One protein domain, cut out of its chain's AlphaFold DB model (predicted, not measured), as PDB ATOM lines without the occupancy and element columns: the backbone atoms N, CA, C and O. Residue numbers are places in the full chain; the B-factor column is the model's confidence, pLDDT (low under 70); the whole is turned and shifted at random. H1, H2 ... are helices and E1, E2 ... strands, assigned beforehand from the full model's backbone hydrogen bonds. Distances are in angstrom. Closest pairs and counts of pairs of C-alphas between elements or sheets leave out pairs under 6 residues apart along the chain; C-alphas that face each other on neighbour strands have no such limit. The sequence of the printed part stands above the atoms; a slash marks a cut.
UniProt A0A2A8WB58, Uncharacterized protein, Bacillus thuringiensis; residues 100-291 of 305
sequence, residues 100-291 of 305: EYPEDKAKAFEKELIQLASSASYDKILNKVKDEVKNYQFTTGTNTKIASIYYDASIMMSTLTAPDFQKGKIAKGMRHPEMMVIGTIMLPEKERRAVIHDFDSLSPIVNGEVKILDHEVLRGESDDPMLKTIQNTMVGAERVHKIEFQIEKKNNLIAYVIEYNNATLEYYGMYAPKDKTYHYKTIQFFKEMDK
ATOM      1  N   GLU A 100     142.863 256.874 281.340       95.12
ATOM      2  CA  GLU A 100     143.215 255.849 280.351       95.12
ATOM      3  C   GLU A 100     144.506 256.261 279.621       95.12
ATOM      4  O   GLU A 100     144.672 257.435 279.283       95.12
ATOM      5  N   TYR A 101     145.421 255.315 279.383       95.56
ATOM      6  CA  TYR A 101     146.659 255.615 278.660       95.56
ATOM      7  C   TYR A 101     146.341 256.201 277.266       95.56
ATOM      8  O   TYR A 101     145.460 255.668 276.579       95.56
ATOM      9  N   PRO A 102     147.017 257.281 276.822       96.06
ATOM     10  CA  PRO A 102     146.646 257.978 275.591       96.06
ATOM     11  C   PRO A 102     146.678 257.077 274.344       96.06
ATOM     12  O   PRO A 102     147.715 256.520 273.980       96.06
ATOM     13  N   GLU A 103     145.534 256.948 273.663       90.25
ATOM     14  CA  GLU A 103     145.350 256.039 272.515       90.25
ATOM     15  C   GLU A 103     146.256 256.392 271.318       90.25
ATOM     16  O   GLU A 103     146.691 255.511 270.573       90.25
ATOM     17  N   ASP A 104     146.596 257.674 271.149       91.75
ATOM     18  CA  ASP A 104     147.539 258.160 270.134       91.75
ATOM     19  C   ASP A 104     148.959 257.607 270.340       91.75
ATOM     20  O   ASP A 104     149.695 257.403 269.371       91.75
ATOM     21  N   LYS A 105     149.322 257.299 271.591       95.75
ATOM     22  CA  LYS A 105     150.605 256.687 271.967       95.75
ATOM     23  C   LYS A 105     150.522 255.170 272.107       95.75
ATOM     24  O   LYS A 105     151.542 254.492 271.969       95.75
ATOM     25  N   ALA A 106     149.333 254.631 272.368       95.56
ATOM     26  CA  ALA A 106     149.114 253.222 272.686       95.56
ATOM     27  C   ALA A 106     149.666 252.276 271.611       95.56
ATOM     28  O   ALA A 106     150.411 251.356 271.928       95.56
ATOM     29  N   LYS A 107     149.402 252.539 270.327       94.56
ATOM     30  CA  LYS A 107     149.888 251.678 269.228       94.56
ATOM     31  C   LYS A 107     151.412 251.639 269.109       94.56
ATOM     32  O   LYS A 107     151.988 250.590 268.833       94.56
ATOM     33  N   ALA A 108     152.068 252.785 269.288       96.88
ATOM     34  CA  ALA A 108     153.526 252.851 269.256       96.88
ATOM     35  C   ALA A 108     154.124 252.091 270.447       96.88
ATOM     36  O   ALA A 108     155.097 251.359 270.278       96.88
ATOM     37  N   PHE A 109     153.495 252.217 271.617       98.25
ATOM     38  CA  PHE A 109     153.918 251.519 272.820       98.25
ATOM     39  C   PHE A 109     153.701 250.000 272.712       98.25
ATOM     40  O   PHE A 109     154.637 249.250 272.952       98.25
ATOM     41  N   GLU A 110     152.536 249.536 272.240       97.69
ATOM     42  CA  GLU A 110     152.258 248.122 271.919       97.69
ATOM     43  C   GLU A 110     153.380 247.522 271.056       97.69
ATOM     44  O   GLU A 110     153.996 246.523 271.432       97.69
ATOM     45  N   LYS A 111     153.724 248.188 269.946       96.62
ATOM     46  CA  LYS A 111     154.783 247.742 269.032       96.62
ATOM     47  C   LYS A 111     156.167 247.708 269.686       96.62
ATOM     48  O   LYS A 111     156.948 246.794 269.422       96.62
ATOM     49  N   GLU A 112     156.485 248.688 270.529       98.19
ATOM     50  CA  GLU A 112     157.736 248.703 271.292       98.19
ATOM     51  C   GLU A 112     157.834 247.491 272.227       98.19
ATOM     52  O   GLU A 112     158.874 246.830 272.280       98.19
ATOM     53  N   LEU A 113     156.751 247.164 272.938       98.56
ATOM     54  CA  LEU A 113     156.726 246.024 273.853       98.56
ATOM     55  C   LEU A 113     156.882 244.691 273.111       98.56
ATOM     56  O   LEU A 113     157.627 243.826 273.573       98.56
ATOM     57  N   ILE A 114     156.262 244.540 271.937       98.31
ATOM     58  CA  ILE A 114     156.451 243.356 271.085       98.31
ATOM     59  C   ILE A 114     157.900 243.239 270.608       98.31
ATOM     60  O   ILE A 114     158.481 242.158 270.682       98.31
ATOM     61  N   GLN A 115     158.539 244.343 270.215       97.25
ATOM     62  CA  GLN A 115     159.954 244.329 269.828       97.25
ATOM     63  C   GLN A 115     160.874 243.922 270.994       97.25
ATOM     64  O   GLN A 115     161.862 243.208 270.797       97.25
ATOM     65  N   LEU A 116     160.560 244.345 272.222       98.12
ATOM     66  CA  LEU A 116     161.270 243.874 273.413       98.12
ATOM     67  C   LEU A 116     161.068 242.368 273.613       98.12
ATOM     68  O   LEU A 116     162.046 241.654 273.856       98.12
ATOM     69  N   ALA A 117     159.839 241.874 273.448       97.44
ATOM     70  CA  ALA A 117     159.517 240.455 273.574       97.44
ATOM     71  C   ALA A 117     160.247 239.602 272.531       97.44
ATOM     72  O   ALA A 117     160.784 238.554 272.885       97.44
ATOM     73  N   SER A 118     160.347 240.074 271.284       96.12
ATOM     74  CA  SER A 118     161.088 239.414 270.202       96.12
ATOM     75  C   SER A 118     162.528 239.081 270.593       96.12
ATOM     76  O   SER A 118     163.052 238.045 270.189       96.12
ATOM     77  N   SER A 119     163.149 239.926 271.422       94.00
ATOM     78  CA  SER A 119     164.511 239.760 271.951       94.00
ATOM     79  C   SER A 119     164.577 239.132 273.354       94.00
ATOM     80  O   SER A 119     165.606 239.236 274.020       94.00
ATOM     81  N   ALA A 120     163.483 238.524 273.824       94.00
ATOM     82  CA  ALA A 120     163.326 237.956 275.167       94.00
ATOM     83  C   ALA A 120     163.575 238.950 276.327       94.00
ATOM     84  O   ALA A 120     163.879 238.545 277.449       94.00
ATOM     85  N   SER A 121     163.415 240.259 276.093       96.38
ATOM     86  CA  SER A 121     163.589 241.311 277.110       96.38
ATOM     87  C   SER A 121     162.317 241.524 277.952       96.38
ATOM     88  O   SER A 121     161.771 242.630 278.011       96.38
ATOM     89  N   TYR A 122     161.802 240.458 278.572       96.00
ATOM     90  CA  TYR A 122     160.526 240.482 279.302       96.00
ATOM     91  C   TYR A 122     160.563 241.360 280.562       96.00
ATOM     92  O   TYR A 122     159.590 242.045 280.868       96.00
ATOM     93  N   ASP A 123     161.696 241.421 281.260       96.38
ATOM     94  CA  ASP A 123     161.910 242.296 282.417       96.38
ATOM     95  C   ASP A 123     161.722 243.782 282.062       96.38
ATOM     96  O   ASP A 123     161.098 244.542 282.808       96.38
ATOM     97  N   LYS A 124     162.199 244.196 280.881       98.06
ATOM     98  CA  LYS A 124     162.055 245.572 280.390       98.06
ATOM     99  C   LYS A 124     160.604 245.918 280.082       98.06
ATOM    100  O   LYS A 124     160.192 247.041 280.367       98.06
ATOM    101  N   ILE A 125     159.831 244.969 279.542       97.94
ATOM    102  CA  ILE A 125     158.380 245.127 279.341       97.94
ATOM    103  C   ILE A 125     157.707 245.379 280.688       97.94
ATOM    104  O   ILE A 125     156.972 246.356 280.835       97.94
ATOM    105  N   LEU A 126     158.003 244.536 281.686       96.81
ATOM    106  CA  LEU A 126     157.417 244.659 283.019       96.81
ATOM    107  C   LEU A 126     157.728 246.020 283.651       96.81
ATOM    108  O   LEU A 126     156.823 246.671 284.169       96.81
ATOM    109  N   ASN A 127     158.979 246.475 283.571       96.38
ATOM    110  CA  ASN A 127     159.390 247.763 284.129       96.38
ATOM    111  C   ASN A 127     158.710 248.945 283.425       96.38
ATOM    112  O   ASN A 127     158.138 249.800 284.098       96.38
ATOM    113  N   LYS A 128     158.694 248.961 282.084       97.88
ATOM    114  CA  LYS A 128     158.062 250.033 281.299       97.88
ATOM    115  C   LYS A 128     156.574 250.164 281.596       97.88
ATOM    116  O   LYS A 128     156.105 251.250 281.914       97.88
ATOM    117  N   VAL A 129     155.828 249.061 281.535       95.62
ATOM    118  CA  VAL A 129     154.380 249.108 281.786       95.62
ATOM    119  C   VAL A 129     154.092 249.457 283.248       95.62
ATOM    120  O   VAL A 129     153.185 250.239 283.519       95.62
ATOM    121  N   LYS A 130     154.888 248.953 284.202       93.38
ATOM    122  CA  LYS A 130     154.744 249.297 285.625       93.38
ATOM    123  C   LYS A 130     154.924 250.793 285.890       93.38
ATOM    124  O   LYS A 130     154.242 251.326 286.765       93.38
ATOM    125  N   ASP A 131     155.826 251.456 285.172       93.62
ATOM    126  CA  ASP A 131     156.021 252.900 285.292       93.62
ATOM    127  C   ASP A 131     154.811 253.683 284.777       93.62
ATOM    128  O   ASP A 131     154.320 254.563 285.488       93.62
ATOM    129  N   GLU A 132     154.255 253.305 283.625       94.69
ATOM    130  CA  GLU A 132     153.048 253.944 283.081       94.69
ATOM    131  C   GLU A 132     151.813 253.703 283.961       94.69
ATOM    132  O   GLU A 132     151.029 254.617 284.222       94.69
ATOM    133  N   VAL A 133     151.671 252.493 284.516       93.69
ATOM    134  CA  VAL A 133     150.559 252.106 285.404       93.69
ATOM    135  C   VAL A 133     150.491 252.949 286.686       93.69
ATOM    136  O   VAL A 133     149.456 252.969 287.359       93.69
ATOM    137  N   LYS A 134     151.551 253.681 287.058       90.88
ATOM    138  CA  LYS A 134     151.503 254.628 288.189       90.88
ATOM    139  C   LYS A 134     150.492 255.748 287.944       90.88
ATOM    140  O   LYS A 134     149.758 256.093 288.868       90.88
ATOM    141  N   ASN A 135     150.426 256.250 286.711       91.69
ATOM    142  CA  ASN A 135     149.615 257.411 286.333       91.69
ATOM    143  C   ASN A 135     148.407 257.035 285.466       91.69
ATOM    144  O   ASN A 135     147.400 257.739 285.486       91.69
ATOM    145  N   TYR A 136     148.496 255.916 284.747       95.69
ATOM    146  CA  TYR A 136     147.495 255.500 283.777       95.69
ATOM    147  C   TYR A 136     146.856 254.159 284.128       95.69
ATOM    148  O   TYR A 136     147.420 253.322 284.841       95.69
ATOM    149  N   GLN A 137     145.664 253.949 283.589       95.69
ATOM    150  CA  GLN A 137     145.022 252.644 283.503       95.69
ATOM    151  C   GLN A 137     145.039 252.149 282.056       95.69
ATOM    152  O   GLN A 137     145.101 252.945 281.119       95.69
ATOM    153  N   PHE A 138     144.974 250.829 281.899       94.94
ATOM    154  CA  PHE A 138     144.960 250.158 280.606       94.94
ATOM    155  C   PHE A 138     143.744 249.242 280.544       94.94
ATOM    156  O   PHE A 138     143.819 248.081 280.957       94.94
ATOM    157  N   THR A 139     142.594 249.775 280.128       90.50
ATOM    158  CA  THR A 139     141.313 249.060 280.277       90.50
ATOM    159  C   THR A 139     140.464 248.983 279.018       90.50
ATOM    160  O   THR A 139     139.517 248.194 278.984       90.50
ATOM    161  N   THR A 140     140.797 249.749 277.977       86.69
ATOM    162  CA  THR A 140     140.034 249.792 276.722       86.69
ATOM    163  C   THR A 140     140.943 249.810 275.486       86.69
ATOM    164  O   THR A 140     142.141 250.043 275.588       86.69
ATOM    165  N   GLY A 141     140.391 249.546 274.296       87.50
ATOM    166  CA  GLY A 141     141.099 249.794 273.029       87.50
ATOM    167  C   GLY A 141     142.409 249.013 272.861       87.50
ATOM    168  O   GLY A 141     142.455 247.817 273.140       87.50
ATOM    169  N   THR A 142     143.465 249.675 272.376       92.44
ATOM    170  CA  THR A 142     144.812 249.078 272.306       92.44
ATOM    171  C   THR A 142     145.401 248.830 273.698       92.44
ATOM    172  O   THR A 142     146.221 247.928 273.874       92.44
ATOM    173  N   ASN A 143     144.953 249.553 274.724       93.00
ATOM    174  CA  ASN A 143     145.502 249.398 276.065       93.00
ATOM    175  C   ASN A 143     145.217 248.023 276.681       93.00
ATOM    176  O   ASN A 143     146.062 247.512 277.413       93.00
ATOM    177  N   THR A 144     144.106 247.358 276.341       93.88
ATOM    178  CA  THR A 144     143.879 245.965 276.779       93.88
ATOM    179  C   THR A 144     144.896 244.997 276.179       93.88
ATOM    180  O   THR A 144     145.293 244.037 276.835       93.88
ATOM    181  N   LYS A 145     145.399 245.267 274.968       96.00
ATOM    182  CA  LYS A 145     146.481 244.480 274.367       96.00
ATOM    183  C   LYS A 145     147.806 244.699 275.085       96.00
ATOM    184  O   LYS A 145     148.500 243.732 275.373       96.00
ATOM    185  N   ILE A 146     148.125 245.946 275.437       97.88
ATOM    186  CA  ILE A 146     149.299 246.276 276.262       97.88
ATOM    187  C   ILE A 146     149.216 245.562 277.616       97.88
ATOM    188  O   ILE A 146     150.201 244.985 278.077       97.88
ATOM    189  N   ALA A 147     148.028 245.538 278.225       96.94
ATOM    190  CA  ALA A 147     147.783 244.807 279.458       96.94
ATOM    191  C   ALA A 147     148.022 243.294 279.286       96.94
ATOM    192  O   ALA A 147     148.673 242.683 280.134       96.94
ATOM    193  N   SER A 148     147.569 242.700 278.174       97.50
ATOM    194  CA  SER A 148     147.875 241.304 277.830       97.50
ATOM    195  C   SER A 148     149.374 241.071 277.624       97.50
ATOM    196  O   SER A 148     149.904 240.113 278.172       97.50
ATOM    197  N   ILE A 149     150.092 241.958 276.924       98.50
ATOM    198  CA  ILE A 149     151.549 241.847 276.726       98.50
ATOM    199  C   ILE A 149     152.296 241.891 278.067       98.50
ATOM    200  O   ILE A 149     153.219 241.109 278.289       98.50
ATOM    201  N   TYR A 150     151.888 242.775 278.979       97.81
ATOM    202  CA  TYR A 150     152.449 242.848 280.330       97.81
ATOM    203  C   TYR A 150     152.233 241.549 281.116       97.81
ATOM    204  O   TYR A 150     153.165 241.021 281.727       97.81
ATOM    205  N   TYR A 151     151.016 241.009 281.069       96.50
ATOM    206  CA  TYR A 151     150.695 239.732 281.693       96.50
ATOM    207  C   TYR A 151     151.505 238.578 281.079       96.50
ATOM    208  O   TYR A 151     152.123 237.807 281.814       96.50
ATOM    209  N   ASP A 152     151.609 238.511 279.754       98.06
ATOM    210  CA  ASP A 152     152.357 237.470 279.045       98.06
ATOM    211  C   ASP A 152     153.862 237.556 279.320       98.06
ATOM    212  O   ASP A 152     154.524 236.535 279.503       98.06
ATOM    213  N   ALA A 153     154.416 238.764 279.447       97.75
ATOM    214  CA  ALA A 153     155.793 238.949 279.896       97.75
ATOM    215  C   ALA A 153     156.007 238.386 281.312       97.75
ATOM    216  O   ALA A 153     157.038 237.768 281.577       97.75
ATOM    217  N   SER A 154     155.028 238.523 282.214       96.31
ATOM    218  CA  SER A 154     155.105 237.932 283.560       96.31
ATOM    219  C   SER A 154     155.021 236.398 283.541       96.31
ATOM    220  O   SER A 154     155.744 235.729 284.287       96.31
ATOM    221  N   ILE A 155     154.214 235.831 282.634       95.38
ATOM    222  CA  ILE A 155     154.170 234.387 282.361       95.38
ATOM    223  C   ILE A 155     155.548 233.912 281.910       95.38
ATOM    224  O   ILE A 155     156.084 232.966 282.486       95.38
ATOM    225  N   MET A 156     156.156 234.587 280.933       95.38
ATOM    226  CA  MET A 156     157.466 234.196 280.410       95.38
ATOM    227  C   MET A 156     158.580 234.341 281.448       95.38
ATOM    228  O   MET A 156     159.439 233.472 281.544       95.38
ATOM    229  N   MET A 157     158.538 235.360 282.308       93.81
ATOM    230  CA  MET A 157     159.452 235.427 283.455       93.81
ATOM    231  C   MET A 157     159.264 234.240 284.411       93.81
ATOM    232  O   MET A 157     160.240 233.704 284.937       93.81
ATOM    233  N   SER A 158     158.025 233.784 284.604       91.19
ATOM    234  CA  SER A 158     157.731 232.620 285.445       91.19
ATOM    235  C   SER A 158     158.277 231.325 284.834       91.19
ATOM    236  O   SER A 158     158.834 230.499 285.561       91.19
ATOM    237  N   THR A 159     158.206 231.156 283.507       91.12
ATOM    238  CA  THR A 159     158.750 229.961 282.835       91.12
ATOM    239  C   THR A 159     160.268 229.848 282.954       91.12
ATOM    240  O   THR A 159     160.768 228.729 282.975       91.12
ATOM    241  N   LEU A 160     161.008 230.952 283.114       88.25
ATOM    242  CA  LEU A 160     162.464 230.912 283.339       88.25
ATOM    243  C   LEU A 160     162.848 230.223 284.657       88.25
ATOM    244  O   LEU A 160     163.925 229.638 284.751       88.25
ATOM    245  N   THR A 161     161.972 230.281 285.661       88.44
ATOM    246  CA  THR A 161     162.213 229.704 286.997       88.44
ATOM    247  C   THR A 161     161.478 228.386 287.238       88.44
ATOM    248  O   THR A 161     161.807 227.656 288.171       88.44
ATOM    249  N   ALA A 162     160.485 228.067 286.406       88.69
ATOM    250  CA  ALA A 162     159.681 226.864 286.550       88.69
ATOM    251  C   ALA A 162     160.443 225.600 286.101       88.69
ATOM    252  O   ALA A 162     161.257 225.665 285.174       88.69
ATOM    253  N   PRO A 163     160.135 224.425 286.681       89.81
ATOM    254  CA  PRO A 163     160.594 223.147 286.144       89.81
ATOM    255  C   PRO A 163     160.161 222.965 284.684       89.81
ATOM    256  O   PRO A 163     159.025 223.304 284.341       89.81
ATOM    257  N   ASP A 164     161.022 222.371 283.848       88.25
ATOM    258  CA  ASP A 164     160.798 222.235 282.397       88.25
ATOM    259  C   ASP A 164     159.400 221.698 282.061       88.25
ATOM    260  O   ASP A 164     158.625 222.375 281.391       88.25
ATOM    261  N   PHE A 165     158.992 220.577 282.662       86.00
ATOM    262  CA  PHE A 165     157.690 219.939 282.408       86.00
ATOM    263  C   PHE A 165     156.451 220.819 282.682       86.00
ATOM    264  O   PHE A 165     155.340 220.467 282.275       86.00
ATOM    265  N   GLN A 166     156.602 221.941 283.396       88.62
ATOM    266  CA  GLN A 166     155.523 222.894 283.665       88.62
ATOM    267  C   GLN A 166     155.509 224.076 282.694       88.62
ATOM    268  O   GLN A 166     154.458 224.696 282.528       88.62
ATOM    269  N   LYS A 167     156.629 224.382 282.028       92.12
ATOM    270  CA  LYS A 167     156.784 225.606 281.228       92.12
ATOM    271  C   LYS A 167     155.735 225.713 280.123       92.12
ATOM    272  O   LYS A 167     155.100 226.755 279.995       92.12
ATOM    273  N   GLY A 168     155.470 224.618 279.406       89.50
ATOM    274  CA  GLY A 168     154.412 224.571 278.392       89.50
ATOM    275  C   GLY A 168     153.013 224.829 278.967       89.50
ATOM    276  O   GLY A 168     152.232 225.575 278.388       89.50
ATOM    277  N   LYS A 169     152.694 224.285 280.150       89.62
ATOM    278  CA  LYS A 169     151.391 224.514 280.806       89.62
ATOM    279  C   LYS A 169     151.212 225.967 281.239       89.62
ATOM    280  O   LYS A 169     150.122 226.504 281.104       89.62
ATOM    281  N   ILE A 170     152.278 226.589 281.740       89.06
ATOM    282  CA  ILE A 170     152.289 228.002 282.137       89.06
ATOM    283  C   ILE A 170     152.098 228.894 280.901       89.06
ATOM    284  O   ILE A 170     151.247 229.780 280.900       89.06
ATOM    285  N   ALA A 171     152.826 228.606 279.821       92.12
ATOM    286  CA  ALA A 171     152.781 229.357 278.569       92.12
ATOM    287  C   ALA A 171     151.409 229.335 277.869       92.12
ATOM    288  O   ALA A 171     151.053 230.312 277.213       92.12
ATOM    289  N   LYS A 172     150.595 228.284 278.055       92.06
ATOM    290  CA  LYS A 172     149.202 228.260 277.563       92.06
ATOM    291  C   LYS A 172     148.337 229.400 278.094       92.06
ATOM    292  O   LYS A 172     147.321 229.714 277.493       92.06
ATOM    293  N   GLY A 173     148.715 230.001 279.220       89.25
ATOM    294  CA  GLY A 173     147.970 231.105 279.808       89.25
ATOM    295  C   GLY A 173     148.090 232.428 279.052       89.25
ATOM    296  O   GLY A 173     147.405 233.366 279.451       89.25
ATOM    297  N   MET A 174     148.952 232.533 278.031       95.19
ATOM    298  CA  MET A 174     149.188 233.786 277.307       95.19
ATOM    299  C   MET A 174     147.925 234.320 276.616       95.19
ATOM    300  O   MET A 174     147.077 233.553 276.164       95.19
ATOM    301  N   ARG A 175     147.800 235.648 276.539       94.75
ATOM    302  CA  ARG A 175     146.586 236.358 276.096       94.75
ATOM    303  C   ARG A 175     146.805 237.333 274.944       94.75
ATOM    304  O   ARG A 175     145.849 237.969 274.505       94.75
ATOM    305  N   HIS A 176     148.031 237.491 274.456       97.44
ATOM    306  CA  HIS A 176     148.338 238.275 273.268       97.44
ATOM    307  C   HIS A 176     148.846 237.358 272.138       97.44
ATOM    308  O   HIS A 176     149.842 236.663 272.340       97.44
ATOM    309  N   PRO A 177     148.237 237.360 270.934       97.81
ATOM    310  CA  PRO A 177     148.571 236.403 269.870       97.81
ATOM    311  C   PRO A 177     150.053 236.400 269.474       97.81
ATOM    312  O   PRO A 177     150.687 235.351 269.413       97.81
ATOM    313  N   GLU A 178     150.647 237.581 269.289       98.56
ATOM    314  CA  GLU A 178     152.071 237.705 268.944       98.56
ATOM    315  C   GLU A 178     152.986 237.267 270.094       98.56
ATOM    316  O   GLU A 178     154.017 236.638 269.858       98.56
ATOM    317  N   MET A 179     152.592 237.531 271.347       98.31
ATOM    318  CA  MET A 179     153.347 237.055 272.508       98.31
ATOM    319  C   MET A 179     153.248 235.543 272.627       98.31
ATOM    320  O   MET A 179     154.235 234.912 272.981       98.31
ATOM    321  N   MET A 180     152.102 234.955 272.281       97.94
ATOM    322  CA  MET A 180     151.937 233.511 272.264       97.94
ATOM    323  C   MET A 180     152.881 232.856 271.249       97.94
ATOM    324  O   MET A 180     153.505 231.850 271.580       97.94
ATOM    325  N   VAL A 181     153.067 233.452 270.064       98.06
ATOM    326  CA  VAL A 181     154.071 233.006 269.077       98.06
ATOM    327  C   VAL A 181     155.487 233.122 269.616       98.06
ATOM    328  O   VAL A 181     156.203 232.118 269.677       98.06
ATOM    329  N   ILE A 182     155.884 234.316 270.053       97.50
ATOM    330  CA  ILE A 182     157.233 234.573 270.571       97.50
ATOM    331  C   ILE A 182     157.527 233.651 271.759       97.50
ATOM    332  O   ILE A 182     158.514 232.918 271.755       97.50
ATOM    333  N   GLY A 183     156.651 233.664 272.761       95.88
ATOM    334  CA  GLY A 183     156.785 232.907 273.997       95.88
ATOM    335  C   GLY A 183     156.837 231.408 273.750       95.88
ATOM    336  O   GLY A 183     157.711 230.747 274.304       95.88
ATOM    337  N   THR A 184     155.985 230.879 272.863       96.25
ATOM    338  CA  THR A 184     156.025 229.459 272.490       96.25
ATOM    339  C   THR A 184     157.374 229.108 271.889       96.25
ATOM    340  O   THR A 184     157.995 228.167 272.357       96.25
ATOM    341  N   ILE A 185     157.882 229.860 270.913       95.50
ATOM    342  CA  ILE A 185     159.157 229.534 270.253       95.50
ATOM    343  C   ILE A 185     160.338 229.553 271.232       95.50
ATOM    344  O   ILE A 185     161.233 228.719 271.088       95.50
ATOM    345  N   MET A 186     160.306 230.439 272.232       92.94
ATOM    346  CA  MET A 186     161.335 230.570 273.272       92.94
ATOM    347  C   MET A 186     161.331 229.437 274.313       92.94
ATOM    348  O   MET A 186     162.272 229.325 275.100       92.94
ATOM    349  N   LEU A 187     160.295 228.595 274.355       93.25
ATOM    350  CA  LEU A 187     160.288 227.416 275.219       93.25
ATOM    351  C   LEU A 187     161.205 226.315 274.668       93.25
ATOM    352  O   LEU A 187     161.374 226.199 273.449       93.25
ATOM    353  N   PRO A 188     161.730 225.435 275.543       92.25
ATOM    354  CA  PRO A 188     162.414 224.249 275.067       92.25
ATOM    355  C   PRO A 188     161.466 223.353 274.255       92.25
ATOM    356  O   PRO A 188     160.246 223.342 274.436       92.25
ATOM    357  N   GLU A 189     162.049 222.645 273.287       92.62
ATOM    358  CA  GLU A 189     161.320 221.977 272.206       92.62
ATOM    359  C   GLU A 189     160.226 221.038 272.730       92.62
ATOM    360  O   GLU A 189     159.079 221.130 272.292       92.62
ATOM    361  N   LYS A 190     160.558 220.200 273.715       92.69
ATOM    362  CA  LYS A 190     159.651 219.198 274.283       92.69
ATOM    363  C   LYS A 190     158.428 219.840 274.939       92.69
ATOM    364  O   LYS A 190     157.310 219.344 274.801       92.69
ATOM    365  N   GLU A 191     158.626 220.966 275.609       93.69
ATOM    366  CA  GLU A 191     157.603 221.715 276.330       93.69
ATOM    367  C   GLU A 191     156.657 222.447 275.374       93.69
ATOM    368  O   GLU A 191     155.459 222.544 275.658       93.69
ATOM    369  N   ARG A 192     157.151 222.901 274.213       91.69
ATOM    370  CA  ARG A 192     156.315 223.523 273.164       91.69
ATOM    371  C   ARG A 192     155.235 222.600 272.649       91.69
ATOM    372  O   ARG A 192     154.132 223.055 272.360       91.69
ATOM    373  N   ARG A 193     155.520 221.299 272.589       90.69
ATOM    374  CA  ARG A 193     154.563 220.284 272.127       90.69
ATOM    375  C   ARG A 193     153.315 220.203 273.004       90.69
ATOM    376  O   ARG A 193     152.314 219.644 272.578       90.69
ATOM    377  N   ALA A 194     153.373 220.717 274.237       89.19
ATOM    378  CA  ALA A 194     152.194 220.836 275.081       89.19
ATOM    379  C   ALA A 194     151.311 222.017 274.666       89.19
ATOM    380  O   ALA A 194     150.107 221.940 274.883       89.19
ATOM    381  N   VAL A 195     151.894 223.088 274.118       94.06
ATOM    382  CA  VAL A 195     151.222 224.343 273.737       94.06
ATOM    383  C   VAL A 195     150.578 224.240 272.355       94.06
ATOM    384  O   VAL A 195     149.457 224.701 272.179       94.06
ATOM    385  N   ILE A 196     151.284 223.627 271.406       96.19
ATOM    386  CA  ILE A 196     150.892 223.540 269.996       96.19
ATOM    387  C   ILE A 196     149.929 222.364 269.782       96.19
ATOM    388  O   ILE A 196     150.225 221.244 270.206       96.19
ATOM    389  N   HIS A 197     148.800 222.611 269.116       94.62
ATOM    390  CA  HIS A 197     147.770 221.596 268.875       94.62
ATOM    391  C   HIS A 197     148.111 220.644 267.723       94.62
ATOM    392  O   HIS A 197     147.990 219.428 267.884       94.62
ATOM    393  N   ASP A 198     148.534 221.173 266.576       96.06
ATOM    394  CA  ASP A 198     148.796 220.371 265.383       96.06
ATOM    395  C   ASP A 198     150.155 219.658 265.457       96.06
ATOM    396  O   ASP A 198     151.200 220.286 265.644       96.06
ATOM    397  N   PHE A 199     150.167 218.335 265.274       93.69
ATOM    398  CA  PHE A 199     151.403 217.547 265.283       93.69
ATOM    399  C   PHE A 199     152.230 217.690 264.003       93.69
ATOM    400  O   PHE A 199     153.440 217.436 264.049       93.69
ATOM    401  N   ASP A 200     151.627 218.161 262.911       94.81
ATOM    402  CA  ASP A 200     152.341 218.497 261.676       94.81
ATOM    403  C   ASP A 200     152.979 219.894 261.728       94.81
ATOM    404  O   ASP A 200     153.783 220.254 260.863       94.81
ATOM    405  N   SER A 201     152.715 220.663 262.790       96.88
ATOM    406  CA  SER A 201     153.415 221.913 263.065       96.88
ATOM    407  C   SER A 201     154.922 221.692 263.171       96.88
ATOM    408  O   SER A 201     155.400 220.764 263.834       96.88
ATOM    409  N   LEU A 202     155.692 222.618 262.601       96.38
ATOM    410  CA  LEU A 202     157.132 222.696 262.818       96.38
ATOM    411  C   LEU A 202     157.434 223.016 264.291       96.38
ATOM    412  O   LEU A 202     156.691 223.739 264.953       96.38
ATOM    413  N   SER A 203     158.556 222.497 264.793       94.75
ATOM    414  CA  SER A 203     159.090 222.779 266.132       94.75
ATOM    415  C   SER A 203     160.570 223.188 266.010       94.75
ATOM    416  O   SER A 203     161.472 222.412 266.336       94.75
ATOM    417  N   PRO A 204     160.870 224.393 265.486       92.88
ATOM    418  CA  PRO A 204     162.238 224.821 265.190       92.88
ATOM    419  C   PRO A 204     163.038 225.069 266.476       92.88
ATOM    420  O   PRO A 204     162.599 225.827 267.335       92.88
ATOM    421  N   ILE A 205     164.202 224.448 266.659       88.75
ATOM    422  CA  ILE A 205     165.090 224.756 267.796       88.75
ATOM    423  C   ILE A 205     165.931 225.964 267.394       88.75
ATOM    424  O   ILE A 205     166.804 225.837 266.541       88.75
ATOM    425  N   VAL A 206     165.640 227.130 267.966       85.31
ATOM    426  CA  VAL A 206     166.264 228.397 267.563       85.31
ATOM    427  C   VAL A 206     166.971 229.059 268.728       85.31
ATOM    428  O   VAL A 206     166.492 229.028 269.857       85.31
ATOM    429  N   ASN A 207     168.086 229.717 268.416       79.31
ATOM    430  CA  ASN A 207     168.750 230.649 269.314       79.31
ATOM    431  C   ASN A 207     168.641 232.054 268.717       79.31
ATOM    432  O   ASN A 207     169.121 232.298 267.608       79.31
ATOM    433  N   GLY A 208     168.039 232.984 269.455       86.19
ATOM    434  CA  GLY A 208     167.976 234.395 269.074       86.19
ATOM    435  C   GLY A 208     166.559 234.925 268.882       86.19
ATOM    436  O   GLY A 208     165.595 234.376 269.400       86.19
ATOM    437  N   GLU A 209     166.470 236.049 268.176       93.12
ATOM    438  CA  GLU A 209     165.249 236.848 268.069       93.12
ATOM    439  C   GLU A 209     164.143 236.150 267.262       93.12
ATOM    440  O   GLU A 209     164.404 235.542 266.219       93.12
ATOM    441  N   VAL A 210     162.900 236.312 267.725       95.81
ATOM    442  CA  VAL A 210     161.675 235.962 266.993       95.81
ATOM    443  C   VAL A 210     160.993 237.257 266.571       95.81
ATOM    444  O   VAL A 210     160.287 237.887 267.358       95.81
ATOM    445  N   LYS A 211     161.221 237.686 265.332       96.81
ATOM    446  CA  LYS A 211     160.731 238.973 264.830       96.81
ATOM    447  C   LYS A 211     159.367 238.814 264.171       96.81
ATOM    448  O   LYS A 211     159.264 238.112 263.170       96.81
ATOM    449  N   ILE A 212     158.349 239.510 264.668       97.62
ATOM    450  CA  ILE A 212     157.049 239.591 263.989       97.62
ATOM    451  C   ILE A 212     157.194 240.467 262.738       97.62
ATOM    452  O   ILE A 212     157.750 241.567 262.801       97.62
ATOM    453  N   LEU A 213     156.756 239.949 261.593       96.94
ATOM    454  CA  LEU A 213     156.799 240.636 260.303       96.94
ATOM    455  C   LEU A 213     155.433 241.206 259.940       96.94
ATOM    456  O   LEU A 213     155.355 242.372 259.557       96.94
ATOM    457  N   ASP A 214     154.393 240.388 260.077       97.00
ATOM    458  CA  ASP A 214     153.022 240.745 259.744       97.00
ATOM    459  C   ASP A 214     152.020 240.001 260.632       97.00
ATOM    460  O   ASP A 214     152.320 238.933 261.177       97.00
ATOM    461  N   HIS A 215     150.834 240.584 260.785       96.19
ATOM    462  CA  HIS A 215     149.748 240.030 261.583       96.19
ATOM    463  C   HIS A 215     148.409 240.338 260.917       96.19
ATOM    464  O   HIS A 215     147.916 241.469 260.933       96.19
ATOM    465  N   GLU A 216     147.785 239.286 260.405       95.56
ATOM    466  CA  GLU A 216     146.464 239.302 259.797       95.56
ATOM    467  C   GLU A 216     145.460 238.553 260.688       95.56
ATOM    468  O   GLU A 216     145.754 237.491 261.237       95.56
ATOM    469  N   VAL A 217     144.247 239.090 260.836       93.94
ATOM    470  CA  VAL A 217     143.149 238.402 261.530       93.94
ATOM    471  C   VAL A 217     142.190 237.839 260.489       93.94
ATOM    472  O   VAL A 217     141.455 238.588 259.846       93.94
ATOM    473  N   LEU A 218     142.174 236.518 260.352       91.19
ATOM    474  CA  LEU A 218     141.311 235.783 259.436       91.19
ATOM    475  C   LEU A 218     139.930 235.559 260.068       91.19
ATOM    476  O   LEU A 218     139.823 235.139 261.226       91.19
ATOM    477  N   ARG A 219     138.871 235.832 259.296       83.19
ATOM    478  CA  ARG A 219     137.461 235.649 259.681       83.19
ATOM    479  C   ARG A 219     136.615 235.248 258.470       83.19
ATOM    480  O   ARG A 219     136.927 235.637 257.347       83.19
ATOM    481  N   GLY A 220     135.512 234.537 258.711       74.88
ATOM    482  CA  GLY A 220     134.471 234.280 257.708       74.88
ATOM    483  C   GLY A 220     134.976 233.585 256.435       74.88
ATOM    484  O   GLY A 220     135.474 232.468 256.495       74.88
ATOM    485  N   GLU A 221     134.827 234.256 255.288       67.94
ATOM    486  CA  GLU A 221     135.126 233.752 253.932       67.94
ATOM    487  C   GLU A 221     136.586 233.959 253.490       67.94
ATOM    488  O   GLU A 221     136.848 234.043 252.294       67.94
ATOM    489  N   SER A 222     137.552 234.072 254.410       81.12
ATOM    490  CA  SER A 222     138.961 234.132 253.995       81.12
ATOM    491  C   SER A 222     139.315 232.934 253.105       81.12
ATOM    492  O   SER A 222     138.991 231.786 253.422       81.12
ATOM    493  N   ASP A 223     140.015 233.213 252.004       83.50
ATOM    494  CA  ASP A 223     140.507 232.192 251.078       83.50
ATOM    495  C   ASP A 223     141.722 231.426 251.631       83.50
ATOM    496  O   ASP A 223     142.199 230.486 250.987       83.50
ATOM    497  N   ASP A 224     142.235 231.795 252.814       88.50
ATOM    498  CA  ASP A 224     143.317 231.055 253.455       88.50
ATOM    499  C   ASP A 224     142.831 229.632 253.801       88.50
ATOM    500  O   ASP A 224     141.918 229.458 254.617       88.50
ATOM    501  N   PRO A 225     143.417 228.583 253.194       87.81
ATOM    502  CA  PRO A 225     142.939 227.218 253.371       87.81
ATOM    503  C   PRO A 225     143.068 226.744 254.821       87.81
ATOM    504  O   PRO A 225     142.313 225.862 255.237       87.81
ATOM    505  N   MET A 226     143.979 227.334 255.604       91.25
ATOM    506  CA  MET A 226     144.160 226.968 257.003       91.25
ATOM    507  C   MET A 226     142.981 227.413 257.869       91.25
ATOM    508  O   MET A 226     142.646 226.715 258.825       91.25
ATOM    509  N   LEU A 227     142.294 228.509 257.517       90.00
ATOM    510  CA  LEU A 227     141.111 228.953 258.257       90.00
ATOM    511  C   LEU A 227     140.039 227.854 258.281       90.00
ATOM    512  O   LEU A 227     139.537 227.515 259.350       90.00
ATOM    513  N   LYS A 228     139.743 227.247 257.125       87.44
ATOM    514  CA  LYS A 228     138.751 226.162 257.019       87.44
ATOM    515  C   LYS A 228     139.184 224.923 257.795       87.44
ATOM    516  O   LYS A 228     138.364 224.311 258.474       87.44
ATOM    517  N   THR A 229     140.460 224.552 257.718       90.81
ATOM    518  CA  THR A 229     141.002 223.422 258.487       90.81
ATOM    519  C   THR A 229     140.830 223.646 259.988       90.81
ATOM    520  O   THR A 229     140.329 222.764 260.686       90.81
ATOM    521  N   ILE A 230     141.176 224.837 260.481       91.88
ATOM    522  CA  ILE A 230     141.030 225.204 261.891       91.88
ATOM    523  C   ILE A 230     139.557 225.199 262.300       91.88
ATOM    524  O   ILE A 230     139.211 224.537 263.269       91.88
ATOM    525  N   GLN A 231     138.671 225.847 261.544       86.31
ATOM    526  CA  GLN A 231     137.236 225.891 261.857       86.31
ATOM    527  C   GLN A 231     136.587 224.498 261.893       86.31
ATOM    528  O   GLN A 231     135.697 224.253 262.703       86.31
ATOM    529  N   ASN A 232     137.053 223.567 261.056       85.12
ATOM    530  CA  ASN A 232     136.559 222.188 261.042       85.12
ATOM    531  C   ASN A 232     137.104 221.329 262.194       85.12
ATOM    532  O   ASN A 232     136.500 220.311 262.528       85.12
ATOM    533  N   THR A 233     138.256 221.689 262.766       87.19
ATOM    534  CA  THR A 233     138.943 220.883 263.793       87.19
ATOM    535  C   THR A 233     138.802 221.454 265.202       87.19
ATOM    536  O   THR A 233     138.824 220.698 266.171       87.19
ATOM    537  N   MET A 234     138.612 222.766 265.324       88.12
ATOM    538  CA  MET A 234     138.623 223.515 266.576       88.12
ATOM    539  C   MET A 234     137.254 224.164 266.785       88.12
ATOM    540  O   MET A 234     136.958 225.248 266.280       88.12
ATOM    541  N   VAL A 235     136.388 223.461 267.517       80.94
ATOM    542  CA  VAL A 235     135.014 223.901 267.791       80.94
ATOM    543  C   VAL A 235     135.029 225.220 268.566       80.94
ATOM    544  O   VAL A 235     135.662 225.316 269.612       80.94
ATOM    545  N   GLY A 236     134.296 226.220 268.071       76.62
ATOM    546  CA  GLY A 236     134.202 227.543 268.702       76.62
ATOM    547  C   GLY A 236     135.327 228.513 268.330       76.62
ATOM    548  O   GLY A 236     135.424 229.578 268.935       76.62
ATOM    549  N   ALA A 237     136.179 228.172 267.356       83.06
ATOM    550  CA  ALA A 237     137.160 229.104 266.811       83.06
ATOM    551  C   ALA A 237     136.459 230.294 266.129       83.06
ATOM    552  O   ALA A 237     135.882 230.153 265.050       83.06
ATOM    553  N   GLU A 238     136.537 231.472 266.749       78.69
ATOM    554  CA  GLU A 238     135.896 232.697 266.254       78.69
ATOM    555  C   GLU A 238     136.804 233.459 265.290       78.69
ATOM    556  O   GLU A 238     136.385 233.949 264.238       78.69
ATOM    557  N   ARG A 239     138.076 233.586 265.675       88.69
ATOM    558  CA  ARG A 239     139.095 234.336 264.942       88.69
ATOM    559  C   ARG A 239     140.371 233.528 264.870       88.69
ATOM    560  O   ARG A 239     140.742 232.846 265.822       88.69
ATOM    561  N   VAL A 240     141.059 233.641 263.742       94.56
ATOM    562  CA  VAL A 240     142.372 233.028 263.565       94.56
ATOM    563  C   VAL A 240     143.375 234.121 263.238       94.56
ATOM    564  O   VAL A 240     143.287 234.777 262.206       94.56
ATOM    565  N   HIS A 241     144.341 234.315 264.122       97.19
ATOM    566  CA  HIS A 241     145.475 235.199 263.908       97.19
ATOM    567  C   HIS A 241     146.516 234.468 263.077       97.19
ATOM    568  O   HIS A 241     147.143 233.523 263.556       97.19
ATOM    569  N   LYS A 242     146.706 234.920 261.842       97.75
ATOM    570  CA  LYS A 242     147.811 234.516 260.985       97.75
ATOM    571  C   LYS A 242     148.964 235.480 261.215       97.75
ATOM    572  O   LYS A 242     148.854 236.673 260.947       97.75
ATOM    573  N   ILE A 243     150.059 234.961 261.747       98.56
ATOM    574  CA  ILE A 243     151.210 235.759 262.162       98.56
ATOM    575  C   ILE A 243     152.416 235.300 261.360       98.56
ATOM    576  O   ILE A 243     152.886 234.171 261.514       98.56
ATOM    577  N   GLU A 244     152.931 236.182 260.512       98.06
ATOM    578  CA  GLU A 244     154.192 235.959 259.820       98.06
ATOM    579  C   GLU A 244     155.339 236.435 260.704       98.06
ATOM    580  O   GLU A 244     155.350 237.566 261.195       98.06
ATOM    581  N   PHE A 245     156.334 235.582 260.906       97.75
ATOM    582  CA  PHE A 245     157.475 235.896 261.756       97.75
ATOM    583  C   PHE A 245     158.770 235.344 261.175       97.75
ATOM    584  O   PHE A 245     158.781 234.421 260.363       97.75
ATOM    585  N   GLN A 246     159.888 235.918 261.598       96.50
ATOM    586  CA  GLN A 246     161.224 235.534 261.180       96.50
ATOM    587  C   GLN A 246     162.040 235.045 262.368       96.50
ATOM    588  O   GLN A 246     162.135 235.712 263.397       96.50
ATOM    589  N   ILE A 247     162.694 233.907 262.169       95.25
ATOM    590  CA  ILE A 247     163.697 233.340 263.069       95.25
ATOM    591  C   ILE A 247     165.046 233.260 262.355       95.25
ATOM    592  O   ILE A 247     165.126 233.214 261.121       95.25
ATOM    593  N   GLU A 248     166.126 233.281 263.136       91.56
ATOM    594  CA  GLU A 248     167.506 233.182 262.632       91.56
ATOM    595  C   GLU A 248     167.839 234.211 261.531       91.56
ATOM    596  O   GLU A 248     168.668 233.962 260.653       91.56
ATOM    597  N   LYS A 249     167.167 235.371 261.550       90.31
ATOM    598  CA  LYS A 249     167.307 236.487 260.591       90.31
ATOM    599  C   LYS A 249     166.949 236.181 259.127       90.31
ATOM    600  O   LYS A 249     167.081 237.067 258.287       90.31
ATOM    601  N   LYS A 250     166.526 234.958 258.788       90.69
ATOM    602  CA  LYS A 250     166.308 234.551 257.381       90.69
ATOM    603  C   LYS A 250     165.129 233.612 257.145       90.69
ATOM    604  O   LYS A 250     164.630 233.533 256.024       90.69
ATOM    605  N   ASN A 251     164.705 232.878 258.169       93.31
ATOM    606  CA  ASN A 251     163.699 231.837 258.031       93.31
ATOM    607  C   ASN A 251     162.343 232.423 258.425       93.31
ATOM    608  O   ASN A 251     162.071 232.620 259.606       93.31
ATOM    609  N   ASN A 252     161.520 232.735 257.424       95.81
ATOM    610  CA  ASN A 252     160.166 233.244 257.631       95.81
ATOM    611  C   ASN A 252     159.203 232.070 257.792       95.81
ATOM    612  O   ASN A 252     159.194 231.185 256.934       95.81
ATOM    613  N   LEU A 253     158.400 232.083 258.843       96.94
ATOM    614  CA  LEU A 253     157.385 231.091 259.169       96.94
ATOM    615  C   LEU A 253     156.032 231.782 259.357       96.94
ATOM    616  O   LEU A 253     155.968 232.989 259.582       96.94
ATOM    617  N   ILE A 254     154.964 230.995 259.274       97.81
ATOM    618  CA  ILE A 254     153.590 231.447 259.491       97.81
ATOM    619  C   ILE A 254     153.029 230.659 260.667       97.81
ATOM    620  O   ILE A 254     153.032 229.429 260.635       97.81
ATOM    621  N   ALA A 255     152.574 231.353 261.703       98.31
ATOM    622  CA  ALA A 255     151.868 230.777 262.839       98.31
ATOM    623  C   ALA A 255     150.376 231.092 262.765       98.31
ATOM    624  O   ALA A 255     149.987 232.163 262.300       98.31
ATOM    625  N   TYR A 256     149.565 230.177 263.286       98.31
ATOM    626  CA  TYR A 256     148.133 230.366 263.458       98.31
ATOM    627  C   TYR A 256     147.783 230.259 264.943       98.31
ATOM    628  O   TYR A 256     148.035 229.233 265.579       98.31
ATOM    629  N   VAL A 257     147.214 231.328 265.499       98.19
ATOM    630  CA  VAL A 257     146.701 231.377 266.876       98.19
ATOM    631  C   VAL A 257     145.192 231.560 266.819       98.19
ATOM    632  O   VAL A 257     144.697 232.449 266.134       98.19
ATOM    633  N   ILE A 258     144.461 230.705 267.516       95.62
ATOM    634  CA  ILE A 258     143.003 230.724 267.588       95.62
ATOM    635  C   ILE A 258     142.602 231.634 268.731       95.62
ATOM    636  O   ILE A 258     143.176 231.551 269.811       95.62
ATOM    637  N   GLU A 259     141.599 232.467 268.500       92.88
ATOM    638  CA  GLU A 259     140.928 233.237 269.531       92.88
ATOM    639  C   GLU A 259     139.455 232.827 269.592       92.88
ATOM    640  O   GLU A 259     138.741 232.838 268.584       92.88
ATOM    641  N   TYR A 260     139.017 232.454 270.792       87.31
ATOM    642  CA  TYR A 260     137.650 232.031 271.084       87.31
ATOM    643  C   TYR A 260     136.764 233.220 271.488       87.31
ATOM    644  O   TYR A 260     137.241 234.320 271.791       87.31
ATOM    645  N   ASN A 261     135.452 232.987 271.551       80.62
ATOM    646  CA  ASN A 261     134.445 233.978 271.954       80.62
ATOM    647  C   ASN A 261     134.699 234.598 273.339       80.62
ATOM    648  O   ASN A 261     134.318 235.731 273.596       80.62
ATOM    649  N   ASN A 262     135.384 233.889 274.232       80.31
ATOM    650  CA  ASN A 262     135.715 234.335 275.582       80.31
ATOM    651  C   ASN A 262     137.098 235.013 275.687       80.31
ATOM    652  O   ASN A 262     137.630 235.116 276.790       80.31
ATOM    653  N   ALA A 263     137.702 235.432 274.570       83.12
ATOM    654  CA  ALA A 263     139.042 236.034 274.505       83.12
ATOM    655  C   ALA A 263     140.201 235.112 274.927       83.12
ATOM    656  O   ALA A 263     141.327 235.580 275.113       83.12
ATOM    657  N   THR A 264     139.955 233.810 275.100       89.88
ATOM    658  CA  THR A 264     141.044 232.847 275.305       89.88
ATOM    659  C   THR A 264     141.728 232.530 273.985       89.88
ATOM    660  O   THR A 264     141.110 232.598 272.919       89.88
ATOM    661  N   LEU A 265     143.017 232.204 274.074       94.44
ATOM    662  CA  LEU A 265     143.858 231.901 272.929       94.44
ATOM    663  C   LEU A 265     144.346 230.454 272.980       94.44
ATOM    664  O   LEU A 265     144.700 229.955 274.048       94.44
ATOM    665  N   GLU A 266     144.448 229.817 271.817       95.44
ATOM    666  CA  GLU A 266     145.143 228.539 271.650       95.44
ATOM    667  C   GLU A 266     146.086 228.576 270.451       95.44
ATOM    668  O   GLU A 266     145.771 229.116 269.391       95.44
ATOM    669  N   TYR A 267     147.266 227.979 270.606       97.19
ATOM    670  CA  TYR A 267     148.249 227.918 269.534       97.19
ATOM    671  C   TYR A 267     147.966 226.727 268.621       97.19
ATOM    672  O   TYR A 267     148.200 225.579 269.005       97.19
ATOM    673  N   TYR A 268     147.511 226.976 267.394       97.50
ATOM    674  CA  TYR A 268     147.187 225.889 266.476       97.50
ATOM    675  C   TYR A 268     148.449 225.207 265.941       97.50
ATOM    676  O   TYR A 268     148.697 224.039 266.236       97.50
ATOM    677  N   GLY A 269     149.283 225.947 265.208       97.62
ATOM    678  CA  GLY A 269     150.451 225.397 264.525       97.62
ATOM    679  C   GLY A 269     151.301 226.465 263.844       97.62
ATOM    680  O   GLY A 269     150.886 227.617 263.706       97.62
ATOM    681  N   MET A 270     152.515 226.089 263.441       97.31
ATOM    682  CA  MET A 270     153.422 226.913 262.642       97.31
ATOM    683  C   MET A 270     153.992 226.142 261.455       97.31
ATOM    684  O   MET A 270     154.403 224.987 261.577       97.31
ATOM    685  N   TYR A 271     154.074 226.811 260.309       96.75
ATOM    686  CA  TYR A 271     154.375 226.180 259.030       96.75
ATOM    687  C   TYR A 271     155.354 227.017 258.212       96.75
ATOM    688  O   TYR A 271     155.502 228.231 258.399       96.75
ATOM    689  N   ALA A 272     156.036 226.354 257.281       94.38
ATOM    690  CA  ALA A 272     156.775 227.051 256.242       94.38
ATOM    691  C   ALA A 272     155.790 227.704 255.251       94.38
ATOM    692  O   ALA A 272     154.722 227.141 254.997       94.38
ATOM    693  N   PRO A 273     156.137 228.854 254.647       91.56
ATOM    694  CA  PRO A 273     155.405 229.377 253.500       91.56
ATOM    695  C   PRO A 273     155.333 228.331 252.380       91.56
ATOM    696  O   PRO A 273     156.279 227.566 252.204       91.56
ATOM    697  N   LYS A 274     154.243 228.334 251.602       83.19
ATOM    698  CA  LYS A 274     153.901 227.296 250.605       83.19
ATOM    699  C   LYS A 274     155.052 226.897 249.665       83.19
ATOM    700  O   LYS A 274     155.190 225.722 249.348       83.19
ATOM    701  N   ASP A 275     155.896 227.854 249.283       83.38
ATOM    702  CA  ASP A 275     156.994 227.656 248.326       83.38
ATOM    703  C   ASP A 275     158.372 227.497 248.994       83.38
ATOM    704  O   ASP A 275     159.414 227.650 248.352       83.38
ATOM    705  N   LYS A 276     158.409 227.235 250.305       85.12
ATOM    706  CA  LYS A 276     159.648 227.075 251.068       85.12
ATOM    707  C   LYS A 276     159.660 225.760 251.827       85.12
ATOM    708  O   LYS A 276     158.690 225.366 252.462       85.12
ATOM    709  N   THR A 277     160.822 225.123 251.840       80.88
ATOM    710  CA  THR A 277     161.099 223.983 252.711       80.88
ATOM    711  C   THR A 277     162.221 224.369 253.656       80.88
ATOM    712  O   THR A 277     163.280 224.826 253.225       80.88
ATOM    713  N   TYR A 278     161.990 224.190 254.952       85.44
ATOM    714  CA  TYR A 278     163.014 224.381 255.970       85.44
ATOM    715  C   TYR A 278     163.449 223.036 256.551       85.44
ATOM    716  O   TYR A 278     162.739 222.042 256.466       85.44
ATOM    717  N   HIS A 279     164.633 223.019 257.161       88.31
ATOM    718  CA  HIS A 279     165.226 221.827 257.771       88.31
ATOM    719  C   HIS A 279     164.572 221.428 259.108       88.31
ATOM    720  O   HIS A 279     164.898 220.376 259.663       88.31
ATOM    721  N   TYR A 280     163.680 222.269 259.637       93.25
ATOM    722  CA  TYR A 280     162.998 222.044 260.905       93.25
ATOM    723  C   TYR A 280     162.096 220.815 260.849       93.25
ATOM    724  O   TYR A 280     161.497 220.501 259.823       93.25
ATOM    725  N   LYS A 281     162.010 220.119 261.980       94.44
ATOM    726  CA  LYS A 281     161.202 218.914 262.125       94.44
ATOM    727  C   LYS A 281     159.844 219.243 262.728       94.44
ATOM    728  O   LYS A 281     159.696 220.255 263.415       94.44
ATOM    729  N   THR A 282     158.865 218.393 262.442       95.81
ATOM    730  CA  THR A 282     157.521 218.504 263.005       95.81
ATOM    731  C   THR A 282     157.489 217.990 264.440       95.81
ATOM    732  O   THR A 282     158.380 217.257 264.880       95.81
ATOM    733  N   ILE A 283     156.439 218.339 265.177       95.38
ATOM    734  CA  ILE A 283     156.177 217.775 266.507       95.38
ATOM    735  C   ILE A 283     156.048 216.249 266.436       95.38
ATOM    736  O   ILE A 283     156.560 215.547 267.314       95.38
ATOM    737  N   GLN A 284     155.401 215.730 265.389       94.88
ATOM    738  CA  GLN A 284     155.252 214.294 265.163       94.88
ATOM    739  C   GLN A 284     156.609 213.583 265.066       94.88
ATOM    740  O   GLN A 284     156.819 212.589 265.759       94.88
ATOM    741  N   PHE A 285     157.558 214.135 264.300       94.31
ATOM    742  CA  PHE A 285     158.909 213.577 264.180       94.31
ATOM    743  C   PHE A 285     159.583 213.416 265.547       94.31
ATOM    744  O   PHE A 285     160.122 212.358 265.871       94.31
ATOM    745  N   PHE A 286     159.535 214.453 266.385       92.44
ATOM    746  CA  PHE A 286     160.172 214.388 267.695       92.44
ATOM    747  C   PHE A 286     159.466 213.418 268.653       92.44
ATOM    748  O   PHE A 286     160.119 212.771 269.468       92.44
ATOM    749  N   LYS A 287     158.139 213.273 268.549       91.06
ATOM    750  CA  LYS A 287     157.389 212.267 269.320       91.06
ATOM    751  C   LYS A 287     157.760 210.838 268.936       91.06
ATOM    752  O   LYS A 287     157.772 209.971 269.806       91.06
ATOM    753  N   GLU A 288     158.015 210.577 267.661       91.62
ATOM    754  CA  GLU A 288     158.473 209.266 267.190       91.62
ATOM    755  C   GLU A 288     159.884 208.964 267.697       91.62
ATOM    756  O   GLU A 288     160.114 207.897 268.263       91.62
ATOM    757  N   MET A 289     160.782 209.949 267.624       89.81
ATOM    758  CA  MET A 289     162.138 209.837 268.161       89.81
ATOM    759  C   MET A 289     162.157 209.516 269.666       89.81
ATOM    760  O   MET A 289     162.922 208.653 270.097       89.81
ATOM    761  N   ASP A 290     161.301 210.163 270.467       88.06
ATOM    762  CA  ASP A 290     161.195 209.886 271.907       88.06
ATOM    763  C   ASP A 290     160.720 208.445 272.177       88.06
ATOM    764  O   ASP A 290     161.279 207.755 273.030       88.06
ATOM    765  N   LYS A 291     159.731 207.952 271.414       85.50
ATOM    766  CA  LYS A 291     159.234 206.570 271.540       85.50
ATOM    767  C   LYS A 291     160.319 205.540 271.235       85.50
ATOM    768  O   LYS A 291     160.423 204.534 271.939       85.50
TER     769      LYS A 291
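AT A GLANCE: This is residues 100 to 291 of the 305 residues of an uncharacterized protein of Bacillus thuringiensis (UniProt A0A2A8WB58). A strongly twisted four-stranded sheet curls round one helix, H5, in the middle of the domain, while H1, H2 and H3 pack together at one end and H8 lies at the other. H4 and H6 pack near H5, and H7 covers part of the sheet's opposite face. The printed part has 192 residues with eight named helices and four named strands, in the order H1 H2 H3 H4 H5 H6 E1 H7 E2 E3 E4 H8. The sheet runs E1 E2 E3 E4, antiparallel throughout; the class is mixed, helices and strands. The whole is compact, with a radius of gyration of the C-alphas of 16.5 A and spans of 52 by 41 by 31 A.

HOW THE PARTS SIT: H1, residues 103 to 118, and H2, residues 122 to 132, form a hairpin at a shallow tilt of 19 degrees; the closest C-alphas are those of Leu 113 and Ile 125, 5.8 A. H3, residues 141 to 161, touches H1 at 22 degrees, a shallow tilt, the same way, closest at the C-alphas of Glu 110 and Ile 146, 5.6 A. H5, residues 177 to 186, touches H3's residues 149 to 156 alone, closest at the C-alphas of Met 156 and Gly 183, 6.6 A; H1, H2, H3 and H5 make a bundle, a group of helices side by side. H4, residues 164 to 171, touches H6, residues 189 to 195, closest at the C-alphas of Gly 168 and Glu 191, 4.8 A. The sheet of E1, residues 210 to 218, E2, residues 237 to 247, E3, residues 251 to 260, and E4, residues 265 to 271, curls round H5; E2, E3 and E4 form a meander, each strand the antiparallel neighbour of the one before. Within hydrogen-bond range are N 213 and O 244 of E1 and E2, 2.8 A, N 241 and O 257 of E2 and E3, 2.8 A, and N 258 and O 266 of E3 and E4, 2.8 A. H7, residues 225 to 233, is on the face opposite to H5, at a height over the sheet of 8.7 A. H8, residues 283 to 291, is close to H6 but not clearly touching, closest at the C-alphas of Arg 193 and Ile 283, 6.4 A. Every O i to N i+4 pair is within hydrogen-bond range in H2, H5, H7 and H8, against 10 of 12 in H1, 15 of 17 in H3, 2 of 4 in H4 and 0 of 3 in H6, where 4 of 4 O i to N i+3 pairs are.

IN THESE COORDINATES: H1 begins at C-alpha 103, (145.350, 256.039, 272.515), H3 spans 32.3 A, E3 29.1 A and E2 27.1 A, and H8 ends at C-alpha 291, (159.234, 206.570, 271.540). E1 bends by 64 degrees at residue 213.

THE WHOLE: The C-alphas farthest apart, those of Asn 135 and Lys 291, are 53.8 A apart. The printed part has no cut; the links H6 to E1 and E4 to H8 are long, and residue 221 alone has a pLDDT under 70.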